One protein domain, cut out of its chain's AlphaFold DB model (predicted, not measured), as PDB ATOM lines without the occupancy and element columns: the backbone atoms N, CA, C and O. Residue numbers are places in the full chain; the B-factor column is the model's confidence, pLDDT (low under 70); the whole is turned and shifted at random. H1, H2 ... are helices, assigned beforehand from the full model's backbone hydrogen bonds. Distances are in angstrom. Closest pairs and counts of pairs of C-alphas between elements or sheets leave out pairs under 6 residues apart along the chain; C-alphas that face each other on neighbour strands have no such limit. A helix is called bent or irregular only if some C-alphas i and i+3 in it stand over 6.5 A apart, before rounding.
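Overview. This is residues 6 to 73 of the 881 residues of an uncharacterized protein of Varroa destructor (UniProt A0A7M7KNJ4). Two helices, H2 and H3, make a helical hairpin whose arms cross at a steep tilt, and the last helix, H4, folds back across the side of H3. At the other end of the longest axis, beyond H2, the short first helix H1 and the loop after it complete the shape. The printed part has 68 residues with four named helices, H1, H2, H3 and H4 in that order along the chain, and no named strand; the class is all helix. It is compact, with a radius of gyration of the C-alphas of 11.6 A, and the C-alphas span 33 by 27 by 18 A.

Along the chain. The printed part begins with H1, residues 6 to 9, 5.4 A from first to last C-alpha, with C-alpha 6 at (148.810, 90.058, 133.507). H2 is residues 18 to 31, 20.0 A long, and its C-alpha 18 is at (157.128, 98.870, 142.855). H3, the longest helix by residues, is residues 37 to 56 and measures 28.4 A; it is irregular, with C-alphas 38 and 41 standing 7.3 A apart. H4, residues 62 to 72, measures 15.1 A and ends with C-alpha 72 at (153.185, 111.277, 128.990).

Arrangement. H1 is close to H2 but not clearly touching it; their closest C-alphas, of Leu 8 and Arg 25, are 7.3 A apart. H1 is apart from H3 and from H4. H2 and H3 form a helical hairpin and touch, running opposite ways at a steep tilt of 43 degrees; their closest C-alphas are those of Arg 24 and Ala 47, 5.6 A apart. H3 touches H4 with its residues 46 to 50 alone, the two about perpendicular at 85 degrees, and the closest C-alphas, of Phe 50 and Val 68, are 6.2 A apart. H2, with its residues 27 to 31 alone, only just touches H4, with 3 pairs of C-alphas within 8 A. The closest of these are the C-alphas of Phe 27 and Ser 72, 6.5 A apart, and the two helices are about perpendicular at 90 degrees. In H2 and H4 every O i to N i+4 pair is within hydrogen-bond range, in H3 14 of 16 are, and H1 is too short for such a pair.

Size, cuts and confidence. The two C-alphas farthest apart, those of Asp 6 and Ala 62, are 33.4 A from each other. The printed part has no cut. The links from H2 to H3 and from H3 to H4 are tight, and the link from H1 to H2, with 8 residues, is short; no link is long. The mean pLDDT of the printed part is 86.3, and residues 6 to 7 are under 70.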
ATOM      1  N   ASP A   6     147.780  91.088 133.316       60.66
ATOM      2  CA  ASP A   6     148.810  90.058 133.507       60.66
ATOM      3  C   ASP A   6     149.867  90.049 132.383       60.66
ATOM      4  O   ASP A   6     151.019  89.679 132.597       60.66
ATOM      5  N   ALA A   7     149.494  90.489 131.174       68.25
ATOM      6  CA  ALA A   7     150.377  90.555 130.008       68.25
ATOM      7  C   ALA A   7     151.231  91.836 129.956       68.25
ATOM      8  O   ALA A   7     152.056  91.970 129.052       68.25
ATOM      9  N   LEU A   8     151.042  92.770 130.897       78.31
ATOM     10  CA  LEU A   8     151.978  93.873 131.127       78.31
ATOM     11  C   LEU A   8     152.989  93.546 132.226       78.31
ATOM     12  O   LEU A   8     154.157  93.892 132.074       78.31
ATOM     13  N   ASP A   9     152.590  92.847 133.292       81.50
ATOM     14  CA  ASP A   9     153.510  92.464 134.376       81.50
ATOM     15  C   ASP A   9     154.630  91.506 133.922       81.50
ATOM     16  O   ASP A   9     155.684  91.464 134.551       81.50
ATOM     17  N   SER A  10     154.475  90.821 132.783       82.62
ATOM     18  CA  SER A  10     155.554  90.057 132.130       82.62
ATOM     19  C   SER A  10     156.676  90.915 131.521       82.62
ATOM     20  O   SER A  10     157.724  90.372 131.173       82.62
ATOM     21  N   TYR A  11     156.492  92.236 131.405       81.00
ATOM     22  CA  TYR A  11     157.521  93.194 130.973       81.00
ATOM     23  C   TYR A  11     158.220  93.909 132.140       81.00
ATOM     24  O   TYR A  11     159.041  94.798 131.909       81.00
ATOM     25  N   ARG A  12     157.911  93.537 133.387       85.88
ATOM     26  CA  ARG A  12     158.588  94.053 134.578       85.88
ATOM     27  C   ARG A  12     159.931  93.354 134.787       85.88
ATOM     28  O   ARG A  12     160.013  92.128 134.760       85.88
ATOM     29  N   GLU A  13     160.971  94.116 135.107       83.31
ATOM     30  CA  GLU A  13     162.252  93.546 135.541       83.31
ATOM     31  C   GLU A  13     162.195  93.094 137.010       83.31
ATOM     32  O   GLU A  13     161.659  93.789 137.874       83.31
ATOM     33  N   ALA A  14     162.785  91.936 137.327       80.12
ATOM     34  CA  ALA A  14     162.725  91.343 138.672       80.12
ATOM     35  C   ALA A  14     163.345  92.222 139.781       80.12
ATOM     36  O   ALA A  14     162.997  92.079 140.952       80.12
ATOM     37  N   TYR A  15     164.237  93.143 139.409       82.00
ATOM     38  CA  TYR A  15     164.871  94.125 140.293       82.00
ATOM     39  C   TYR A  15     164.161  95.495 140.311       82.00
ATOM     40  O   TYR A  15     164.612  96.406 141.003       82.00
ATOM     41  N   GLU A  16     163.060  95.676 139.573       83.62
ATOM     42  CA  GLU A  16     162.375  96.966 139.453       83.62
ATOM     43  C   GLU A  16     161.491  97.278 140.683       83.62
ATOM     44  O   GLU A  16     160.513  96.556 140.945       83.62
ATOM     45  N   PRO A  17     161.756  98.366 141.440       86.62
ATOM     46  CA  PRO A  17     160.962  98.710 142.618       86.62
ATOM     47  C   PRO A  17     159.524  99.103 142.255       86.62
ATOM     48  O   PRO A  17     159.279  99.748 141.236       86.62
ATOM     49  N   GLN A  18     158.570  98.765 143.127       84.38
ATOM     50  CA  GLN A  18     157.128  98.870 142.855       84.38
ATOM     51  C   GLN A  18     156.675 100.261 142.375       84.38
ATOM     52  O   GLN A  18     155.877 100.351 141.447       84.38
ATOM     53  N   GLU A  19     157.192 101.339 142.973       81.38
ATOM     54  CA  GLU A  19     156.856 102.717 142.583       81.38
ATOM     55  C   GLU A  19     157.317 103.057 141.157       81.38
ATOM     56  O   GLU A  19     156.634 103.790 140.444       81.38
ATOM     57  N   GLN A  20     158.457 102.504 140.728       86.69
ATOM     58  CA  GLN A  20     158.979 102.720 139.381       86.69
ATOM     59  C   GLN A  20     158.177 101.923 138.356       86.69
ATOM     60  O   GLN A  20     157.757 102.487 137.347       86.69
ATOM     61  N   TRP A  21     157.871 100.659 138.679       91.06
ATOM     62  CA  TRP A  21     157.029  99.817 137.834       91.06
ATOM     63  C   TRP A  21     155.647 100.440 137.622       91.06
ATOM     64  O   TRP A  21     155.185 100.491 136.491       91.06
ATOM     65  N   ILE A  22     155.005 100.998 138.657       87.69
ATOM     66  CA  ILE A  22     153.706 101.688 138.517       87.69
ATOM     67  C   ILE A  22     153.792 102.864 137.524       87.69
ATOM     68  O   ILE A  22     152.887 103.045 136.707       87.69
ATOM     69  N   LEU A  23     154.881 103.641 137.551       87.81
ATOM     70  CA  LEU A  23     155.090 104.763 136.628       87.81
ATOM     71  C   LEU A  23     155.389 104.293 135.192       87.81
ATOM     72  O   LEU A  23     154.831 104.828 134.237       87.81
ATOM     73  N   ARG A  24     156.240 103.274 135.029       91.00
ATOM     74  CA  ARG A  24     156.558 102.654 133.733       91.00
ATOM     75  C   ARG A  24     155.311 102.018 133.109       91.00
ATOM     76  O   ARG A  24     155.006 102.257 131.942       91.00
ATOM     77  N   ARG A  25     154.549 101.276 133.916       89.44
ATOM     78  CA  ARG A  25     153.294 100.606 133.562       89.44
ATOM     79  C   ARG A  25     152.229 101.586 133.088       89.44
ATOM     80  O   ARG A  25     151.664 101.343 132.029       89.44
ATOM     81  N   SER A  26     151.988 102.699 133.783       88.69
ATOM     82  CA  SER A  26     150.960 103.665 133.353       88.69
ATOM     83  C   SER A  26     151.286 104.315 131.996       88.69
ATOM     84  O   SER A  26     150.384 104.590 131.200       88.69
ATOM     85  N   PHE A  27     152.577 104.480 131.677       91.50
ATOM     86  CA  PHE A  27     153.032 104.904 130.348       91.50
ATOM     87  C   PHE A  27     152.817 103.833 129.278       91.50
ATOM     88  O   PHE A  27     152.382 104.169 128.173       91.50
ATOM     89  N   LEU A  28     153.069 102.559 129.599       90.56
ATOM     90  CA  LEU A  28     152.762 101.439 128.708       90.56
ATOM     91  C   LEU A  28     151.251 101.320 128.466       90.56
ATOM     92  O   LEU A  28     150.841 101.344 127.312       90.56
ATOM     93  N   GLU A  29     150.430 101.274 129.519       88.19
ATOM     94  CA  GLU A  29     148.964 101.150 129.456       88.19
ATOM     95  C   GLU A  29     148.326 102.221 128.566       88.19
ATOM     96  O   GLU A  29     147.540 101.899 127.674       88.19
ATOM     97  N   ARG A  30     148.703 103.494 128.755       86.69
ATOM     98  CA  ARG A  30     148.158 104.624 127.985       86.69
ATOM     99  C   ARG A  30     148.503 104.587 126.498       86.69
ATOM    100  O   ARG A  30     147.724 105.091 125.698       86.69
ATOM    101  N   ASN A  31     149.663 104.040 126.141       88.12
ATOM    102  CA  ASN A  31     150.201 104.076 124.779       88.12
ATOM    103  C   ASN A  31     150.195 102.687 124.101       88.12
ATOM    104  O   ASN A  31     150.777 102.528 123.030       88.12
ATOM    105  N   TRP A  32     149.567 101.669 124.707       85.81
ATOM    106  CA  TRP A  32     149.663 100.278 124.248       85.81
ATOM    107  C   TRP A  32     148.966 100.021 122.909       85.81
ATOM    108  O   TRP A  32     149.538  99.378 122.027       85.81
ATOM    109  N   ASP A  33     147.739 100.528 122.753       84.75
ATOM    110  CA  ASP A  33     146.941 100.365 121.529       84.75
ATOM    111  C   ASP A  33     147.527 101.162 120.339       84.75
ATOM    112  O   ASP A  33     147.364 100.754 119.190       84.75
ATOM    113  N   ASP A  34     148.268 102.246 120.604       83.88
ATOM    114  CA  ASP A  34     148.911 103.100 119.589       83.88
ATOM    115  C   ASP A  34     150.143 102.445 118.923       83.88
ATOM    116  O   ASP A  34     150.632 102.925 117.895       83.88
ATOM    117  N   PHE A  35     150.683 101.360 119.498       84.88
ATOM    118  CA  PHE A  35     151.915 100.710 119.039       84.88
ATOM    119  C   PHE A  35     151.663  99.251 118.606       84.88
ATOM    120  O   PHE A  35     151.577  98.352 119.452       84.88
ATOM    121  N   PRO A  36     151.628  98.972 117.283       83.12
ATOM    122  CA  PRO A  36     151.545  97.612 116.749       83.12
ATOM    123  C   PRO A  36     152.646  96.688 117.303       83.12
ATOM    124  O   PRO A  36     153.719  97.186 117.660       83.12
ATOM    125  N   PRO A  37     152.446  95.353 117.330       78.69
ATOM    126  CA  PRO A  37     153.385  94.399 117.935       78.69
ATOM    127  C   PRO A  37     154.849  94.588 117.510       78.69
ATOM    128  O   PRO A  37     155.731  94.655 118.363       78.69
ATOM    129  N   GLU A  38     155.085  94.798 116.212       78.94
ATOM    130  CA  GLU A  38     156.390  95.088 115.589       78.94
ATOM    131  C   GLU A  38     157.129  96.299 116.189       78.94
ATOM    132  O   GLU A  38     158.348  96.411 116.085       78.94
ATOM    133  N   ARG A  39     156.393  97.234 116.802       85.00
ATOM    134  CA  ARG A  39     156.901  98.495 117.361       85.00
ATOM    135  C   ARG A  39     156.842  98.541 118.890       85.00
ATOM    136  O   ARG A  39     157.259  99.544 119.468       85.00
ATOM    137  N   ARG A  40     156.400  97.474 119.570       84.88
ATOM    138  CA  ARG A  40     156.354  97.425 121.048       84.88
ATOM    139  C   ARG A  40     157.730  97.546 121.699       84.88
ATOM    140  O   ARG A  40     157.841  98.163 122.749       84.88
ATOM    141  N   THR A  41     158.791  97.072 121.048       85.88
ATOM    142  CA  THR A  41     160.187  97.303 121.473       85.88
ATOM    143  C   THR A  41     160.525  98.796 121.575       85.88
ATOM    144  O   THR A  41     161.170  99.223 122.530       85.88
ATOM    145  N   ARG A  42     160.020  99.618 120.642       89.69
ATOM    146  CA  ARG A  42     160.151 101.082 120.679       89.69
ATOM    147  C   ARG A  42     159.319 101.703 121.803       89.69
ATOM    148  O   ARG A  42     159.796 102.637 122.438       89.69
ATOM    149  N   LEU A  43     158.117 101.186 122.071       90.88
ATOM    150  CA  LEU A  43     157.295 101.636 123.202       90.88
ATOM    151  C   LEU A  43     157.973 101.342 124.551       90.88
ATOM    152  O   LEU A  43     158.058 102.236 125.387       90.88
ATOM    153  N   LEU A  44     158.521 100.136 124.737       90.44
ATOM    154  CA  LEU A  44     159.275  99.750 125.938       90.44
ATOM    155  C   LEU A  44     160.502 100.655 126.154       90.44
ATOM    156  O   LEU A  44     160.725 101.140 127.263       90.44
ATOM    157  N   ALA A  45     161.249 100.972 125.090       91.31
ATOM    158  CA  ALA A  45     162.372 101.909 125.160       91.31
ATOM    159  C   ALA A  45     161.939 103.346 125.527       91.31
ATOM    160  O   ALA A  45     162.609 104.012 126.319       91.31
ATOM    161  N   LEU A  46     160.808 103.824 124.994       92.88
ATOM    162  CA  LEU A  46     160.235 105.133 125.341       92.88
ATOM    163  C   LEU A  46     159.725 105.170 126.793       92.88
ATOM    164  O   LEU A  46     159.944 106.166 127.480       92.88
ATOM    165  N   ALA A  47     159.134 104.078 127.290       92.81
ATOM    166  CA  ALA A  47     158.735 103.931 128.692       92.81
ATOM    167  C   ALA A  47     159.945 103.955 129.642       92.81
ATOM    168  O   ALA A  47     159.898 104.611 130.682       92.81
ATOM    169  N   GLN A  48     161.064 103.328 129.254       91.75
ATOM    170  CA  GLN A  48     162.311 103.414 130.017       91.75
ATOM    171  C   GLN A  48     162.881 104.839 130.033       91.75
ATOM    172  O   GLN A  48     163.330 105.319 131.074       91.75
ATOM    173  N   CYS A  49     162.836 105.546 128.898       91.44
ATOM    174  CA  CYS A  49     163.240 106.952 128.841       91.44
ATOM    175  C   CYS A  49     162.369 107.817 129.766       91.44
ATOM    176  O   CYS A  49     162.911 108.617 130.524       91.44
ATOM    177  N   PHE A  50     161.048 107.614 129.765       93.12
ATOM    178  CA  PHE A  50     160.100 108.296 130.651       93.12
ATOM    179  C   PHE A  50     160.403 108.065 132.142       93.12
ATOM    180  O   PHE A  50     160.538 109.026 132.903       93.12
ATOM    181  N   GLN A  51     160.591 106.809 132.552       90.94
ATOM    182  CA  GLN A  51     160.991 106.436 133.912       90.94
ATOM    183  C   GLN A  51     162.305 107.119 134.321       90.94
ATOM    184  O   GLN A  51     162.378 107.765 135.367       90.94
ATOM    185  N   ASN A  52     163.328 107.057 133.468       90.25
ATOM    186  CA  ASN A  52     164.634 107.657 133.741       90.25
ATOM    187  C   ASN A  52     164.575 109.199 133.783       90.25
ATOM    188  O   ASN A  52     165.251 109.816 134.608       90.25
ATOM    189  N   MET A  53     163.743 109.836 132.953       88.88
ATOM    190  CA  MET A  53     163.483 111.281 133.001       88.88
ATOM    191  C   MET A  53     162.859 111.697 134.339       88.88
ATOM    192  O   MET A  53     163.322 112.654 134.958       88.88
ATOM    193  N   HIS A  54     161.840 110.975 134.813       84.25
ATOM    194  CA  HIS A  54     161.087 111.356 136.015       84.25
ATOM    195  C   HIS A  54     161.730 110.927 137.343       84.25
ATOM    196  O   HIS A  54     161.535 111.611 138.347       84.25
ATOM    197  N   ILE A  55     162.486 109.824 137.369       83.88
ATOM    198  CA  ILE A  55     163.073 109.262 138.601       83.88
ATOM    199  C   ILE A  55     164.551 109.641 138.753       83.88
ATOM    200  O   ILE A  55     164.986 109.996 139.848       83.88
ATOM    201  N   LEU A  56     165.324 109.596 137.664       80.25
ATOM    202  CA  LEU A  56     166.772 109.854 137.676       80.25
ATOM    203  C   LEU A  56     167.140 111.261 137.173       80.25
ATOM    204  O   LEU A  56     168.289 111.679 137.311       80.25
ATOM    205  N   GLY A  57     166.185 112.003 136.598       84.75
ATOM    206  CA  GLY A  57     166.429 113.317 135.996       84.75
ATOM    207  C   GLY A  57     167.206 113.256 134.677       84.75
ATOM    208  O   GLY A  57     167.817 114.248 134.277       84.75
ATOM    209  N   CYS A  58     167.231 112.096 134.010       86.69
ATOM    210  CA  CYS A  58     167.956 111.916 132.755       86.69
ATOM    211  C   CYS A  58     167.397 112.810 131.638       86.69
ATOM    212  O   CYS A  58     166.197 113.060 131.555       86.69
ATOM    213  N   SER A  59     168.277 113.262 130.745       87.62
ATOM    214  CA  SER A  59     167.912 114.000 129.533       87.62
ATOM    215  C   SER A  59     168.434 113.265 128.304       87.62
ATOM    216  O   SER A  59     169.602 112.882 128.252       87.62
ATOM    217  N   TYR A  60     167.558 113.084 127.321       91.56
ATOM    218  CA  TYR A  60     167.829 112.430 126.043       91.56
ATOM    219  C   TYR A  60     167.901 113.468 124.912       91.56
ATOM    220  O   TYR A  60     167.818 114.675 125.149       91.56
ATOM    221  N   SER A  61     168.076 113.026 123.662       92.38
ATOM    222  CA  SER A  61     168.036 113.939 122.513       92.38
ATOM    223  C   SER A  61     166.665 114.619 122.408       92.38
ATOM    224  O   SER A  61     165.644 114.001 122.712       92.38
ATOM    225  N   ALA A  62     166.626 115.883 121.965       85.12
ATOM    226  CA  ALA A  62     165.406 116.705 121.977       85.12
ATOM    227  C   ALA A  62     164.193 115.987 121.356       85.12
ATOM    228  O   ALA A  62     163.151 115.882 121.988       85.12
ATOM    229  N   ARG A  63     164.378 115.347 120.193       87.56
ATOM    230  CA  ARG A  63     163.337 114.562 119.509       87.56
ATOM    231  C   ARG A  63     162.742 113.430 120.363       87.56
ATOM    232  O   ARG A  63     161.557 113.150 120.228       87.56
ATOM    233  N   VAL A  64     163.541 112.778 121.215       89.69
ATOM    234  CA  VAL A  64     163.062 111.740 122.148       89.69
ATOM    235  C   VAL A  64     162.363 112.378 123.345       89.69
ATOM    236  O   VAL A  64     161.300 111.908 123.734       89.69
ATOM    237  N   MET A  65     162.907 113.472 123.888       90.56
ATOM    238  CA  MET A  65     162.275 114.220 124.984       90.56
ATOM    239  C   MET A  65     160.886 114.731 124.579       90.56
ATOM    240  O   MET A  65     159.927 114.538 125.318       90.56
ATOM    241  N   ASP A  66     160.757 115.319 123.388       89.81
ATOM    242  CA  ASP A  66     159.492 115.825 122.845       89.81
ATOM    243  C   ASP A  66     158.486 114.692 122.581       89.81
ATOM    244  O   ASP A  66     157.301 114.825 122.886       89.81
ATOM    245  N   GLU A  67     158.943 113.551 122.052       90.94
ATOM    246  CA  GLU A  67     158.091 112.382 121.803       90.94
ATOM    247  C   GLU A  67     157.583 111.750 123.109       90.94
ATOM    248  O   GLU A  67     156.386 111.481 123.219       90.94
ATOM    249  N   VAL A  68     158.452 111.594 124.115       92.12
ATOM    250  CA  VAL A  68     158.076 111.106 125.452       92.12
ATOM    251  C   VAL A  68     157.133 112.084 126.151       92.12
ATOM    252  O   VAL A  68     156.087 111.659 126.632       92.12
ATOM    253  N   ASN A  69     157.440 113.386 126.156       88.44
ATOM    254  CA  ASN A  69     156.590 114.415 126.769       88.44
ATOM    255  C   ASN A  69     155.194 114.474 126.127       88.44
ATOM    256  O   ASN A  69     154.202 114.671 126.824       88.44
ATOM    257  N   ARG A  70     155.093 114.262 124.807       89.00
ATOM    258  CA  ARG A  70     153.810 114.164 124.087       89.00
ATOM    259  C   ARG A  70     153.011 112.912 124.479       89.00
ATOM    260  O   ARG A  70     151.784 112.962 124.487       89.00
ATOM    261  N   MET A  71     153.685 111.806 124.795       86.94
ATOM    262  CA  MET A  71     153.070 110.529 125.191       86.94
ATOM    263  C   MET A  71     152.743 110.442 126.694       86.94
ATOM    264  O   MET A  71     151.865 109.673 127.088       86.94
ATOM    265  N   SER A  72     153.401 111.245 127.537       88.38
ATOM    266  CA  SER A  72     153.185 111.277 128.990       88.38
ATOM    267  C   SER A  72     152.140 112.292 129.469       88.38
ATOM    268  O   SER A  72     151.823 112.315 130.662       88.38
ATOM    269  N   VAL A  73     151.563 113.110 128.576       82.75
ATOM    270  CA  VAL A  73     150.552 114.126 128.926       82.75
ATOM    271  C   VAL A  73     149.400 113.497 129.716       82.75
ATOM    272  O   VAL A  73     148.637 112.692 129.176       82.75
TER     273      VAL A  73